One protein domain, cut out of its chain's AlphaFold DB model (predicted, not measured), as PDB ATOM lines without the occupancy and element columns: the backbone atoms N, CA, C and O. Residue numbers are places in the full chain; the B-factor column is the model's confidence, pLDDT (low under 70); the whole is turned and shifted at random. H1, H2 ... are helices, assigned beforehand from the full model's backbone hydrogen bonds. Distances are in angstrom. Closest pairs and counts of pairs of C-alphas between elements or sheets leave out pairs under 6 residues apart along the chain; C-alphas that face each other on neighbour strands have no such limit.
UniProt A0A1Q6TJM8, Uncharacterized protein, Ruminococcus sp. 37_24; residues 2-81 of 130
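AT A GLANCE: This is residues 2 to 81 of the 130 residues of an uncharacterized protein of Ruminococcus sp. 37_24 (UniProt A0A1Q6TJM8). This is a long helical hairpin: the long helix H1 runs nearly the whole length, the chain turns through a tight loop, and the shorter helix H2 folds back beside part of H1. Residues 2 to 12, which include the beginning of H1, stick out beyond the two-helix body at one end, and residues 46 to 54 make the free tip at the other. The printed part has 80 residues with two named helices, H1 then H2, and no named strand; the class is all helix. It is extended, a rod spanning 73 by 16 by 14 A, with a radius of gyration of the C-alphas of 20.0 A.

IN THESE COORDINATES: H1 takes residues 7 to 46 and is 59.5 A long from first to last C-alpha, beginning at C-alpha 7 at (-23.022, 73.803, 36.635) and ending at C-alpha 46 at (-8.026, 18.636, 52.978). H2 takes residues 52 to 77, is 37.8 A long, and ends at C-alpha 77 at (-19.391, 54.308, 53.476).

HOW THE PARTS SIT: H1 and H2 form a helical hairpin, joined by a tight link of 5 residues. They run opposite ways at a shallow tilt of 25 degrees, with centres 14.5 A apart. They touch, H1 with its residues 20 to 34 alone; the closest C-alphas are those of Leu 27 and Val 69, 7.5 A apart. In H1 and H2 every backbone O i to N i+4 pair is within hydrogen-bond range.

THE WHOLE: The two C-alphas farthest apart are those of Lys 2 and Asp 49, at 73.2 A. Without the stretches that stand free, the body has 60 residues and spans 47 by 16 by 12 A. The printed part has no cut and no long link between its helices. The mean pLDDT of the printed part is 80.4; residues 2 to 3, 44 to 55 and 58 are under 70.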
ATOM      1  N   LYS A   2     -25.818  85.041  36.309       68.38
ATOM      2  CA  LYS A   2     -25.043  83.874  36.752       68.38
ATOM      3  C   LYS A   2     -25.998  82.904  37.455       68.38
ATOM      4  O   LYS A   2     -26.850  83.378  38.205       68.38
ATOM      5  N   PRO A   3     -25.907  81.594  37.187       69.94
ATOM      6  CA  PRO A   3     -26.743  80.622  37.872       69.94
ATOM      7  C   PRO A   3     -26.396  80.596  39.366       69.94
ATOM      8  O   PRO A   3     -25.229  80.736  39.731       69.94
ATOM      9  N   ILE A   4     -27.425  80.442  40.203       78.62
ATOM     10  CA  ILE A   4     -27.306  80.371  41.669       78.62
ATOM     11  C   ILE A   4     -26.437  79.167  42.059       78.62
ATOM     12  O   ILE A   4     -25.526  79.282  42.871       78.62
ATOM     13  N   ILE A   5     -26.654  78.035  41.384       82.81
ATOM     14  CA  ILE A   5     -25.839  76.828  41.509       82.81
ATOM     15  C   ILE A   5     -24.876  76.743  40.322       82.81
ATOM     16  O   ILE A   5     -25.285  76.835  39.164       82.81
ATOM     17  N   SER A   6     -23.589  76.526  40.598       85.06
ATOM     18  CA  SER A   6     -22.586  76.328  39.549       85.06
ATOM     19  C   SER A   6     -22.826  75.011  38.788       85.06
ATOM     20  O   SER A   6     -22.858  73.951  39.420       85.06
ATOM     21  N   PRO A   7     -22.892  75.023  37.440       86.88
ATOM     22  CA  PRO A   7     -23.022  73.803  36.635       86.88
ATOM     23  C   PRO A   7     -21.882  72.801  36.856       86.88
ATOM     24  O   PRO A   7     -22.082  71.593  36.761       86.88
ATOM     25  N   TRP A   8     -20.689  73.295  37.196       91.19
ATOM     26  CA  TRP A   8     -19.532  72.452  37.495       91.19
ATOM     27  C   TRP A   8     -19.725  71.605  38.754       91.19
ATOM     28  O   TRP A   8     -19.239  70.479  38.792       91.19
ATOM     29  N   LEU A   9     -20.448  72.108  39.763       88.00
ATOM     30  CA  LEU A   9     -20.736  71.341  40.981       88.00
ATOM     31  C   LEU A   9     -21.681  70.179  40.686       88.00
ATOM     32  O   LEU A   9     -21.444  69.071  41.150       88.00
ATOM     33  N   ILE A  10     -22.699  70.417  39.856       89.75
ATOM     34  CA  ILE A  10     -23.625  69.373  39.400       89.75
ATOM     35  C   ILE A  10     -22.850  68.282  38.651       89.75
ATOM     36  O   ILE A  10     -22.971  67.102  38.969       89.75
ATOM     37  N   TYR A  11     -21.974  68.681  37.723       90.69
ATOM     38  CA  TYR A  11     -21.119  67.737  37.004       90.69
ATOM     39  C   TYR A  11     -20.204  66.937  37.941       90.69
ATOM     40  O   TYR A  11     -20.024  65.736  37.754       90.69
ATOM     41  N   LEU A  12     -19.630  67.585  38.958       90.06
ATOM     42  CA  LEU A  12     -18.747  66.935  39.923       90.06
ATOM     43  C   LEU A  12     -19.501  65.913  40.784       90.06
ATOM     44  O   LEU A  12     -18.989  64.814  40.985       90.06
ATOM     45  N   ILE A  13     -20.724  66.229  41.220       90.75
ATOM     46  CA  ILE A  13     -21.602  65.293  41.940       90.75
ATOM     47  C   ILE A  13     -21.907  64.068  41.065       90.75
ATOM     48  O   ILE A  13     -21.737  62.932  41.505       90.75
ATOM     49  N   ASP A  14     -22.286  64.284  39.803       90.56
ATOM     50  CA  ASP A  14     -22.552  63.198  38.849       90.56
ATOM     51  C   ASP A  14     -21.317  62.337  38.559       90.56
ATOM     52  O   ASP A  14     -21.423  61.132  38.320       90.56
ATOM     53  N   LEU A  15     -20.137  62.953  38.540       90.81
ATOM     54  CA  LEU A  15     -18.879  62.257  38.313       90.81
ATOM     55  C   LEU A  15     -18.508  61.378  39.515       90.81
ATOM     56  O   LEU A  15     -18.145  60.216  39.325       90.81
ATOM     57  N   VAL A  16     -18.630  61.907  40.737       88.88
ATOM     58  CA  VAL A  16     -18.372  61.167  41.984       88.88
ATOM     59  C   VAL A  16     -19.306  59.963  42.106       88.88
ATOM     60  O   VAL A  16     -18.838  58.868  42.409       88.88
ATOM     61  N   ASP A  17     -20.589  60.130  41.782       89.50
ATOM     62  CA  ASP A  17     -21.585  59.052  41.782       89.50
ATOM     63  C   ASP A  17     -21.187  57.894  40.849       89.50
ATOM     64  O   ASP A  17     -21.142  56.729  41.252       89.50
ATOM     65  N   LYS A  18     -20.773  58.209  39.616       89.94
ATOM     66  CA  LYS A  18     -20.287  57.199  38.660       89.94
ATOM     67  C   LYS A  18     -19.047  56.467  39.170       89.94
ATOM     68  O   LYS A  18     -18.960  55.247  39.024       89.94
ATOM     69  N   PHE A  19     -18.097  57.182  39.774       87.75
ATOM     70  CA  PHE A  19     -16.926  56.551  40.386       87.75
ATOM     71  C   PHE A  19     -17.314  55.644  41.551       87.75
ATOM     72  O   PHE A  19     -16.790  54.539  41.650       87.75
ATOM     73  N   GLN A  20     -18.255  56.065  42.394       86.44
ATOM     74  CA  GLN A  20     -18.736  55.263  43.513       86.44
ATOM     75  C   GLN A  20     -19.375  53.953  43.033       86.44
ATOM     76  O   GLN A  20     -19.075  52.893  43.579       86.44
ATOM     77  N   VAL A  21     -20.165  53.988  41.954       87.62
ATOM     78  CA  VAL A  21     -20.720  52.776  41.324       87.62
ATOM     79  C   VAL A  21     -19.612  51.848  40.819       87.62
ATOM     80  O   VAL A  21     -19.624  50.656  41.128       87.62
ATOM     81  N   ILE A  22     -18.629  52.378  40.083       89.06
ATOM     82  CA  ILE A  22     -17.506  51.583  39.555       89.06
ATOM     83  C   ILE A  22     -16.710  50.940  40.695       89.06
ATOM     84  O   ILE A  22     -16.368  49.758  40.630       89.06
ATOM     85  N   ILE A  23     -16.430  51.700  41.753       86.62
ATOM     86  CA  ILE A  23     -15.638  51.224  42.884       86.62
ATOM     87  C   ILE A  23     -16.411  50.185  43.692       86.62
ATOM     88  O   ILE A  23     -15.829  49.174  44.074       86.62
ATOM     89  N   ASN A  24     -17.720  50.360  43.876       86.44
ATOM     90  CA  ASN A  24     -18.568  49.350  44.504       86.44
ATOM     91  C   ASN A  24     -18.553  48.032  43.720       86.44
ATOM     92  O   ASN A  24     -18.366  46.971  44.315       86.44
ATOM     93  N   ILE A  25     -18.675  48.083  42.388       88.62
ATOM     94  CA  ILE A  25     -18.567  46.889  41.534       88.62
ATOM     95  C   ILE A  25     -17.193  46.230  41.707       88.62
ATOM     96  O   ILE A  25     -17.110  45.017  41.906       88.62
ATOM     97  N   ALA A  26     -16.114  47.017  41.688       88.12
ATOM     98  CA  ALA A  26     -14.762  46.506  41.898       88.12
ATOM     99  C   ALA A  26     -14.605  45.843  43.277       88.12
ATOM    100  O   ALA A  26     -14.018  44.765  43.371       88.12
ATOM    101  N   LEU A  27     -15.169  46.436  44.334       86.25
ATOM    102  CA  LEU A  27     -15.132  45.892  45.692       86.25
ATOM    103  C   LEU A  27     -15.863  44.544  45.781       86.25
ATOM    104  O   LEU A  27     -15.369  43.622  46.427       86.25
ATOM    105  N   VAL A  28     -17.006  44.408  45.097       88.19
ATOM    106  CA  VAL A  28     -17.779  43.155  45.032       88.19
ATOM    107  C   VAL A  28     -16.987  42.056  44.325       88.19
ATOM    108  O   VAL A  28     -16.870  40.952  44.855       88.19
ATOM    109  N   VAL A  29     -16.393  42.354  43.165       89.81
ATOM    110  CA  VAL A  29     -15.557  41.393  42.420       89.81
ATOM    111  C   VAL A  29     -14.353  40.960  43.258       89.81
ATOM    112  O   VAL A  29     -14.032  39.773  43.348       89.81
ATOM    113  N   LEU A  30     -13.709  41.912  43.934       86.38
ATOM    114  CA  LEU A  30     -12.553  41.644  44.781       86.38
ATOM    115  C   LEU A  30     -12.945  40.824  46.025       86.38
ATOM    116  O   LEU A  30     -12.249  39.879  46.386       86.38
ATOM    117  N   GLY A  31     -14.112  41.082  46.615       84.94
ATOM    118  CA  GLY A  31     -14.682  40.238  47.667       84.94
ATOM    119  C   GLY A  31     -14.929  38.801  47.197       84.94
ATOM    120  O   GLY A  31     -14.537  37.852  47.877       84.94
ATOM    121  N   PHE A  32     -15.505  38.624  46.004       86.62
ATOM    122  CA  PHE A  32     -15.789  37.301  45.444       86.62
ATOM    123  C   PHE A  32     -14.512  36.494  45.185       86.62
ATOM    124  O   PHE A  32     -14.432  35.318  45.535       86.62
ATOM    125  N   THR A  33     -13.474  37.136  44.641       83.75
ATOM    126  CA  THR A  33     -12.169  36.486  44.423       83.75
ATOM    127  C   THR A  33     -11.511  36.037  45.727       83.75
ATOM    128  O   THR A  33     -10.979  34.929  45.771       83.75
ATOM    129  N   ILE A  34     -11.601  36.828  46.806       83.44
ATOM    130  CA  ILE A  34     -11.113  36.433  48.140       83.44
ATOM    131  C   ILE A  34     -11.870  35.201  48.656       83.44
ATOM    132  O   ILE A  34     -11.242  34.279  49.178       83.44
ATOM    133  N   ILE A  35     -13.195  35.154  48.486       84.56
ATOM    134  CA  ILE A  35     -14.023  34.011  48.901       84.56
ATOM    135  C   ILE A  35     -13.651  32.757  48.100       84.56
ATOM    136  O   ILE A  35     -13.413  31.706  48.693       84.56
ATOM    137  N   CYS A  36     -13.531  32.859  46.773       84.50
ATOM    138  CA  CYS A  36     -13.116  31.743  45.920       84.50
ATOM    139  C   CYS A  36     -11.719  31.220  46.285       84.50
ATOM    140  O   CYS A  36     -11.536  30.010  46.387       84.50
ATOM    141  N   LEU A  37     -10.755  32.112  46.541       81.25
ATOM    142  CA  LEU A  37      -9.425  31.743  47.041       81.25
ATOM    143  C   LEU A  37      -9.503  31.039  48.400       81.25
ATOM    144  O   LEU A  37      -8.801  30.055  48.609       81.25
ATOM    145  N   GLY A  38     -10.369  31.505  49.303       80.75
ATOM    146  CA  GLY A  38     -10.602  30.877  50.604       80.75
ATOM    147  C   GLY A  38     -11.220  29.477  50.508       80.75
ATOM    148  O   GLY A  38     -10.824  28.582  51.251       80.75
ATOM    149  N   ILE A  39     -12.149  29.255  49.574       82.56
ATOM    150  CA  ILE A  39     -12.753  27.933  49.334       82.56
ATOM    151  C   ILE A  39     -11.744  26.995  48.669       82.56
ATOM    152  O   ILE A  39     -11.566  25.869  49.129       82.56
ATOM    153  N   ALA A  40     -11.043  27.459  47.630       80.75
ATOM    154  CA  ALA A  40      -9.987  26.691  46.974       80.75
ATOM    155  C   ALA A  40      -8.895  26.290  47.975       80.75
ATOM    156  O   ALA A  40      -8.436  25.154  47.958       80.75
ATOM    157  N   TRP A  41      -8.543  27.196  48.893       74.62
ATOM    158  CA  TRP A  41      -7.656  26.929  50.020       74.62
ATOM    159  C   TRP A  41      -8.179  25.816  50.937       74.62
ATOM    160  O   TRP A  41      -7.425  24.909  51.285       74.62
ATOM    161  N   LEU A  42      -9.453  25.881  51.338       75.69
ATOM    162  CA  LEU A  42     -10.087  24.881  52.206       75.69
ATOM    163  C   LEU A  42     -10.078  23.488  51.570       75.69
ATOM    164  O   LEU A  42      -9.732  22.518  52.240       75.69
ATOM    165  N   LEU A  43     -10.403  23.409  50.277       79.00
ATOM    166  CA  LEU A  43     -10.382  22.163  49.513       79.00
ATOM    167  C   LEU A  43      -8.954  21.615  49.379       79.00
ATOM    168  O   LEU A  43      -8.723  20.450  49.682       79.00
ATOM    169  N   PHE A  44      -7.978  22.463  49.032       69.50
ATOM    170  CA  PHE A  44      -6.572  22.047  48.936       69.50
ATOM    171  C   PHE A  44      -5.951  21.669  50.284       69.50
ATOM    172  O   PHE A  44      -4.994  20.911  50.304       69.50
ATOM    173  N   SER A  45      -6.449  22.209  51.399       67.06
ATOM    174  CA  SER A  45      -5.945  21.873  52.738       67.06
ATOM    175  C   SER A  45      -6.438  20.508  53.230       67.06
ATOM    176  O   SER A  45      -5.824  19.935  54.125       67.06
ATOM    177  N   MET A  46      -7.549  19.995  52.687       66.81
ATOM    178  CA  MET A  46      -8.026  18.636  52.978       66.81
ATOM    179  C   MET A  46      -7.226  17.561  52.231       66.81
ATOM    180  O   MET A  46      -7.173  16.420  52.687       66.81
ATOM    181  N   GLU A  47      -6.592  17.919  51.115       65.88
ATOM    182  CA  GLU A  47      -5.791  17.015  50.294       65.88
ATOM    183  C   GLU A  47      -4.310  17.140  50.703       65.88
ATOM    184  O   GLU A  47      -3.660  18.160  50.489       65.88
ATOM    185  N   TYR A  48      -3.828  16.127  51.425       53.28
ATOM    186  CA  TYR A  48      -2.590  16.129  52.214       53.28
ATOM    187  C   TYR A  48      -1.294  16.443  51.430       53.28
ATOM    188  O   TYR A  48      -1.141  16.075  50.269       53.28
ATOM    189  N   ASP A  49      -0.335  16.999  52.184       57.34
ATOM    190  CA  ASP A  49       1.101  17.200  51.911       57.34
ATOM    191  C   ASP A  49       1.485  18.406  51.025       57.34
ATOM    192  O   ASP A  49       1.819  18.297  49.844       57.34
ATOM    193  N   LYS A  50       1.460  19.608  51.621       60.59
ATOM    194  CA  LYS A  50       2.028  20.820  51.014       60.59
ATOM    195  C   LYS A  50       2.913  21.603  51.974       60.59
ATOM    196  O   LYS A  50       2.594  21.793  53.141       60.59
ATOM    197  N   ASP A  51       3.992  22.104  51.382       62.69
ATOM    198  CA  ASP A  51       5.060  22.921  51.945       62.69
ATOM    199  C   ASP A  51       4.525  24.074  52.823       62.69
ATOM    200  O   ASP A  51       3.893  25.022  52.340       62.69
ATOM    201  N   ASP A  52       4.787  23.984  54.130       67.69
ATOM    202  CA  ASP A  52       4.310  24.889  55.190       67.69
ATOM    203  C   ASP A  52       4.670  26.369  54.901       67.69
ATOM    204  O   ASP A  52       3.977  27.318  55.282       67.69
ATOM    205  N   SER A  53       5.731  26.587  54.118       69.12
ATOM    206  CA  SER A  53       6.221  27.905  53.701       69.12
ATOM    207  C   SER A  53       5.250  28.675  52.786       69.12
ATOM    208  O   SER A  53       5.028  29.883  52.971       69.12
ATOM    209  N   ILE A  54       4.606  27.991  51.833       68.06
ATOM    210  CA  ILE A  54       3.600  28.582  50.933       68.06
ATOM    211  C   ILE A  54       2.335  28.915  51.731       68.06
ATOM    212  O   ILE A  54       1.692  29.946  51.498       68.06
ATOM    213  N   ILE A  55       2.025  28.087  52.731       69.38
ATOM    214  CA  ILE A  55       0.848  28.230  53.583       69.38
ATOM    215  C   ILE A  55       0.912  29.481  54.450       69.38
ATOM    216  O   ILE A  55      -0.014  30.305  54.458       69.38
ATOM    217  N   VAL A  56       2.034  29.674  55.138       71.50
ATOM    218  CA  VAL A  56       2.254  30.848  55.987       71.50
ATOM    219  C   VAL A  56       2.246  32.134  55.156       71.50
ATOM    220  O   VAL A  56       1.672  33.148  55.574       71.50
ATOM    221  N   THR A  57       2.817  32.088  53.950       73.44
ATOM    222  CA  THR A  57       2.868  33.233  53.036       73.44
ATOM    223  C   THR A  57       1.468  33.611  52.544       73.44
ATOM    224  O   THR A  57       1.053  34.762  52.705       73.44
ATOM    225  N   CYS A  58       0.686  32.648  52.047       69.12
ATOM    226  CA  CYS A  58      -0.678  32.879  51.559       69.12
ATOM    227  C   CYS A  58      -1.602  33.437  52.658       69.12
ATOM    228  O   CYS A  58      -2.281  34.449  52.462       69.12
ATOM    229  N   LYS A  59      -1.546  32.867  53.870       74.38
ATOM    230  CA  LYS A  59      -2.309  33.346  55.036       74.38
ATOM    231  C   LYS A  59      -1.978  34.798  55.397       74.38
ATOM    232  O   LYS A  59      -2.867  35.563  55.780       74.38
ATOM    233  N   LYS A  60      -0.708  35.199  55.266       78.88
ATOM    234  CA  LYS A  60      -0.257  36.577  55.513       78.88
ATOM    235  C   LYS A  60      -0.806  37.550  54.466       78.88
ATOM    236  O   LYS A  60      -1.249  38.637  54.837       78.88
ATOM    237  N   TYR A  61      -0.828  37.151  53.193       75.94
ATOM    238  CA  TYR A  61      -1.412  37.951  52.111       75.94
ATOM    239  C   TYR A  61      -2.932  38.089  52.243       75.94
ATOM    240  O   TYR A  61      -3.436  39.207  52.149       75.94
ATOM    241  N   LEU A  62      -3.655  37.008  52.557       76.62
ATOM    242  CA  LEU A  62      -5.104  37.057  52.791       76.62
ATOM    243  C   LEU A  62      -5.464  37.986  53.957       76.62
ATOM    244  O   LEU A  62      -6.334  38.841  53.809       76.62
ATOM    245  N   LYS A  63      -4.749  37.900  55.091       79.31
ATOM    246  CA  LYS A  63      -4.966  38.818  56.224       79.31
ATOM    247  C   LYS A  63      -4.745  40.285  55.846       79.31
ATOM    248  O   LYS A  63      -5.556  41.129  56.216       79.31
ATOM    249  N   LYS A  64      -3.672  40.596  55.106       81.25
ATOM    250  CA  LYS A  64      -3.419  41.963  54.617       81.25
ATOM    251  C   LYS A  64      -4.512  42.442  53.658       81.25
ATOM    252  O   LYS A  64      -4.938  43.587  53.769       81.25
ATOM    253  N   SER A  65      -4.966  41.572  52.755       79.56
ATOM    254  CA  SER A  65      -6.012  41.885  51.778       79.56
ATOM    255  C   SER A  65      -7.344  42.216  52.457       79.56
ATOM    256  O   SER A  65      -7.950  43.239  52.156       79.56
ATOM    257  N   ILE A  66      -7.752  41.425  53.456       79.88
ATOM    258  CA  ILE A  66      -8.985  41.672  54.220       79.88
ATOM    259  C   ILE A  66      -8.943  43.042  54.904       79.88
ATOM    260  O   ILE A  66      -9.894  43.808  54.800       79.88
ATOM    261  N   ILE A  67      -7.830  43.380  55.563       84.62
ATOM    262  CA  ILE A  67      -7.669  44.682  56.229       84.62
ATOM    263  C   ILE A  67      -7.785  45.828  55.218       84.62
ATOM    264  O   ILE A  67      -8.480  46.806  55.480       84.62
ATOM    265  N   TRP A  68      -7.151  45.694  54.050       83.62
ATOM    266  CA  TRP A  68      -7.230  46.694  52.987       83.62
ATOM    267  C   TRP A  68      -8.664  46.895  52.481       83.62
ATOM    268  O   TRP A  68      -9.124  48.029  52.362       83.62
ATOM    269  N   VAL A  69      -9.392  45.801  52.229       82.88
ATOM    270  CA  VAL A  69     -10.788  45.843  51.768       82.88
ATOM    271  C   VAL A  69     -11.696  46.496  52.804       82.88
ATOM    272  O   VAL A  69     -12.520  47.330  52.441       82.88
ATOM    273  N   VAL A  70     -11.520  46.172  54.088       84.00
ATOM    274  CA  VAL A  70     -12.318  46.758  55.175       84.00
ATOM    275  C   VAL A  70     -12.070  48.262  55.292       84.00
ATOM    276  O   VAL A  70     -13.026  49.030  55.352       84.00
ATOM    277  N   VAL A  71     -10.806  48.699  55.276       86.75
ATOM    278  CA  VAL A  71     -10.458  50.128  55.351       86.75
ATOM    279  C   VAL A  71     -11.003  50.888  54.143       86.75
ATOM    280  O   VAL A  71     -11.602  51.949  54.310       86.75
ATOM    281  N   SER A  72     -10.853  50.332  52.937       81.81
ATOM    282  CA  SER A  72     -11.403  50.929  51.719       81.81
ATOM    283  C   SER A  72     -12.927  51.028  51.791       81.81
ATOM    284  O   SER A  72     -13.479  52.094  51.550       81.81
ATOM    285  N   GLY A  73     -13.613  49.945  52.167       82.56
ATOM    286  CA  GLY A  73     -15.072  49.926  52.286       82.56
ATOM    287  C   GLY A  73     -15.596  50.954  53.290       82.56
ATOM    288  O   GLY A  73     -16.577  51.638  53.009       82.56
ATOM    289  N   LEU A  74     -14.908  51.129  54.424       84.62
ATOM    290  CA  LEU A  74     -15.277  52.126  55.428       84.62
ATOM    291  C   LEU A  74     -15.126  53.558  54.897       84.62
ATOM    292  O   LEU A  74     -15.997  54.388  55.137       84.62
ATOM    293  N   LEU A  75     -14.061  53.838  54.136       81.69
ATOM    294  CA  LEU A  75     -13.856  55.144  53.503       81.69
ATOM    295  C   LEU A  75     -15.001  55.484  52.533       81.69
ATOM    296  O   LEU A  75     -15.466  56.621  52.501       81.69
ATOM    297  N   PHE A  76     -15.484  54.489  51.782       77.50
ATOM    298  CA  PHE A  76     -16.606  54.649  50.851       77.50
ATOM    299  C   PHE A  76     -17.959  54.800  51.543       77.50
ATOM    300  O   PHE A  76     -18.822  55.497  51.021       77.50
ATOM    301  N   ALA A  77     -18.145  54.199  52.720       77.31
ATOM    302  CA  ALA A  77     -19.391  54.308  53.476       77.31
ATOM    303  C   ALA A  77     -19.660  55.730  54.004       77.31
ATOM    304  O   ALA A  77     -20.810  56.081  54.256       77.31
ATOM    305  N   VAL A  78     -18.615  56.550  54.166       81.94
ATOM    306  CA  VAL A  78     -18.734  57.946  54.625       81.94
ATOM    307  C   VAL A  78     -19.160  58.886  53.490       81.94
ATOM    308  O   VAL A  78     -19.665  59.975  53.756       81.94
ATOM    309  N   VAL A  79     -18.984  58.486  52.226       82.75
ATOM    310  CA  VAL A  79     -19.346  59.320  51.074       82.75
ATOM    311  C   VAL A  79     -20.875  59.335  50.914       82.75
ATOM    312  O   VAL A  79     -21.467  58.276  50.687       82.75
ATOM    313  N   PRO A  80     -21.532  60.508  51.029       82.75
ATOM    314  CA  PRO A  80     -22.984  60.614  50.910       82.75
ATOM    315  C   PRO A  80     -23.456  60.280  49.491       82.75
ATOM    316  O   PRO A  80     -22.693  60.371  48.534       82.75
ATOM    317  N   SER A  81     -24.732  59.918  49.338       85.25
ATOM    318  CA  SER A  81     -25.311  59.663  48.015       85.25
ATOM    319  C   SER A  81     -25.461  60.951  47.202       85.25
ATOM    320  O   SER A  81     -25.596  62.045  47.758       85.25
TER     321      SER A  81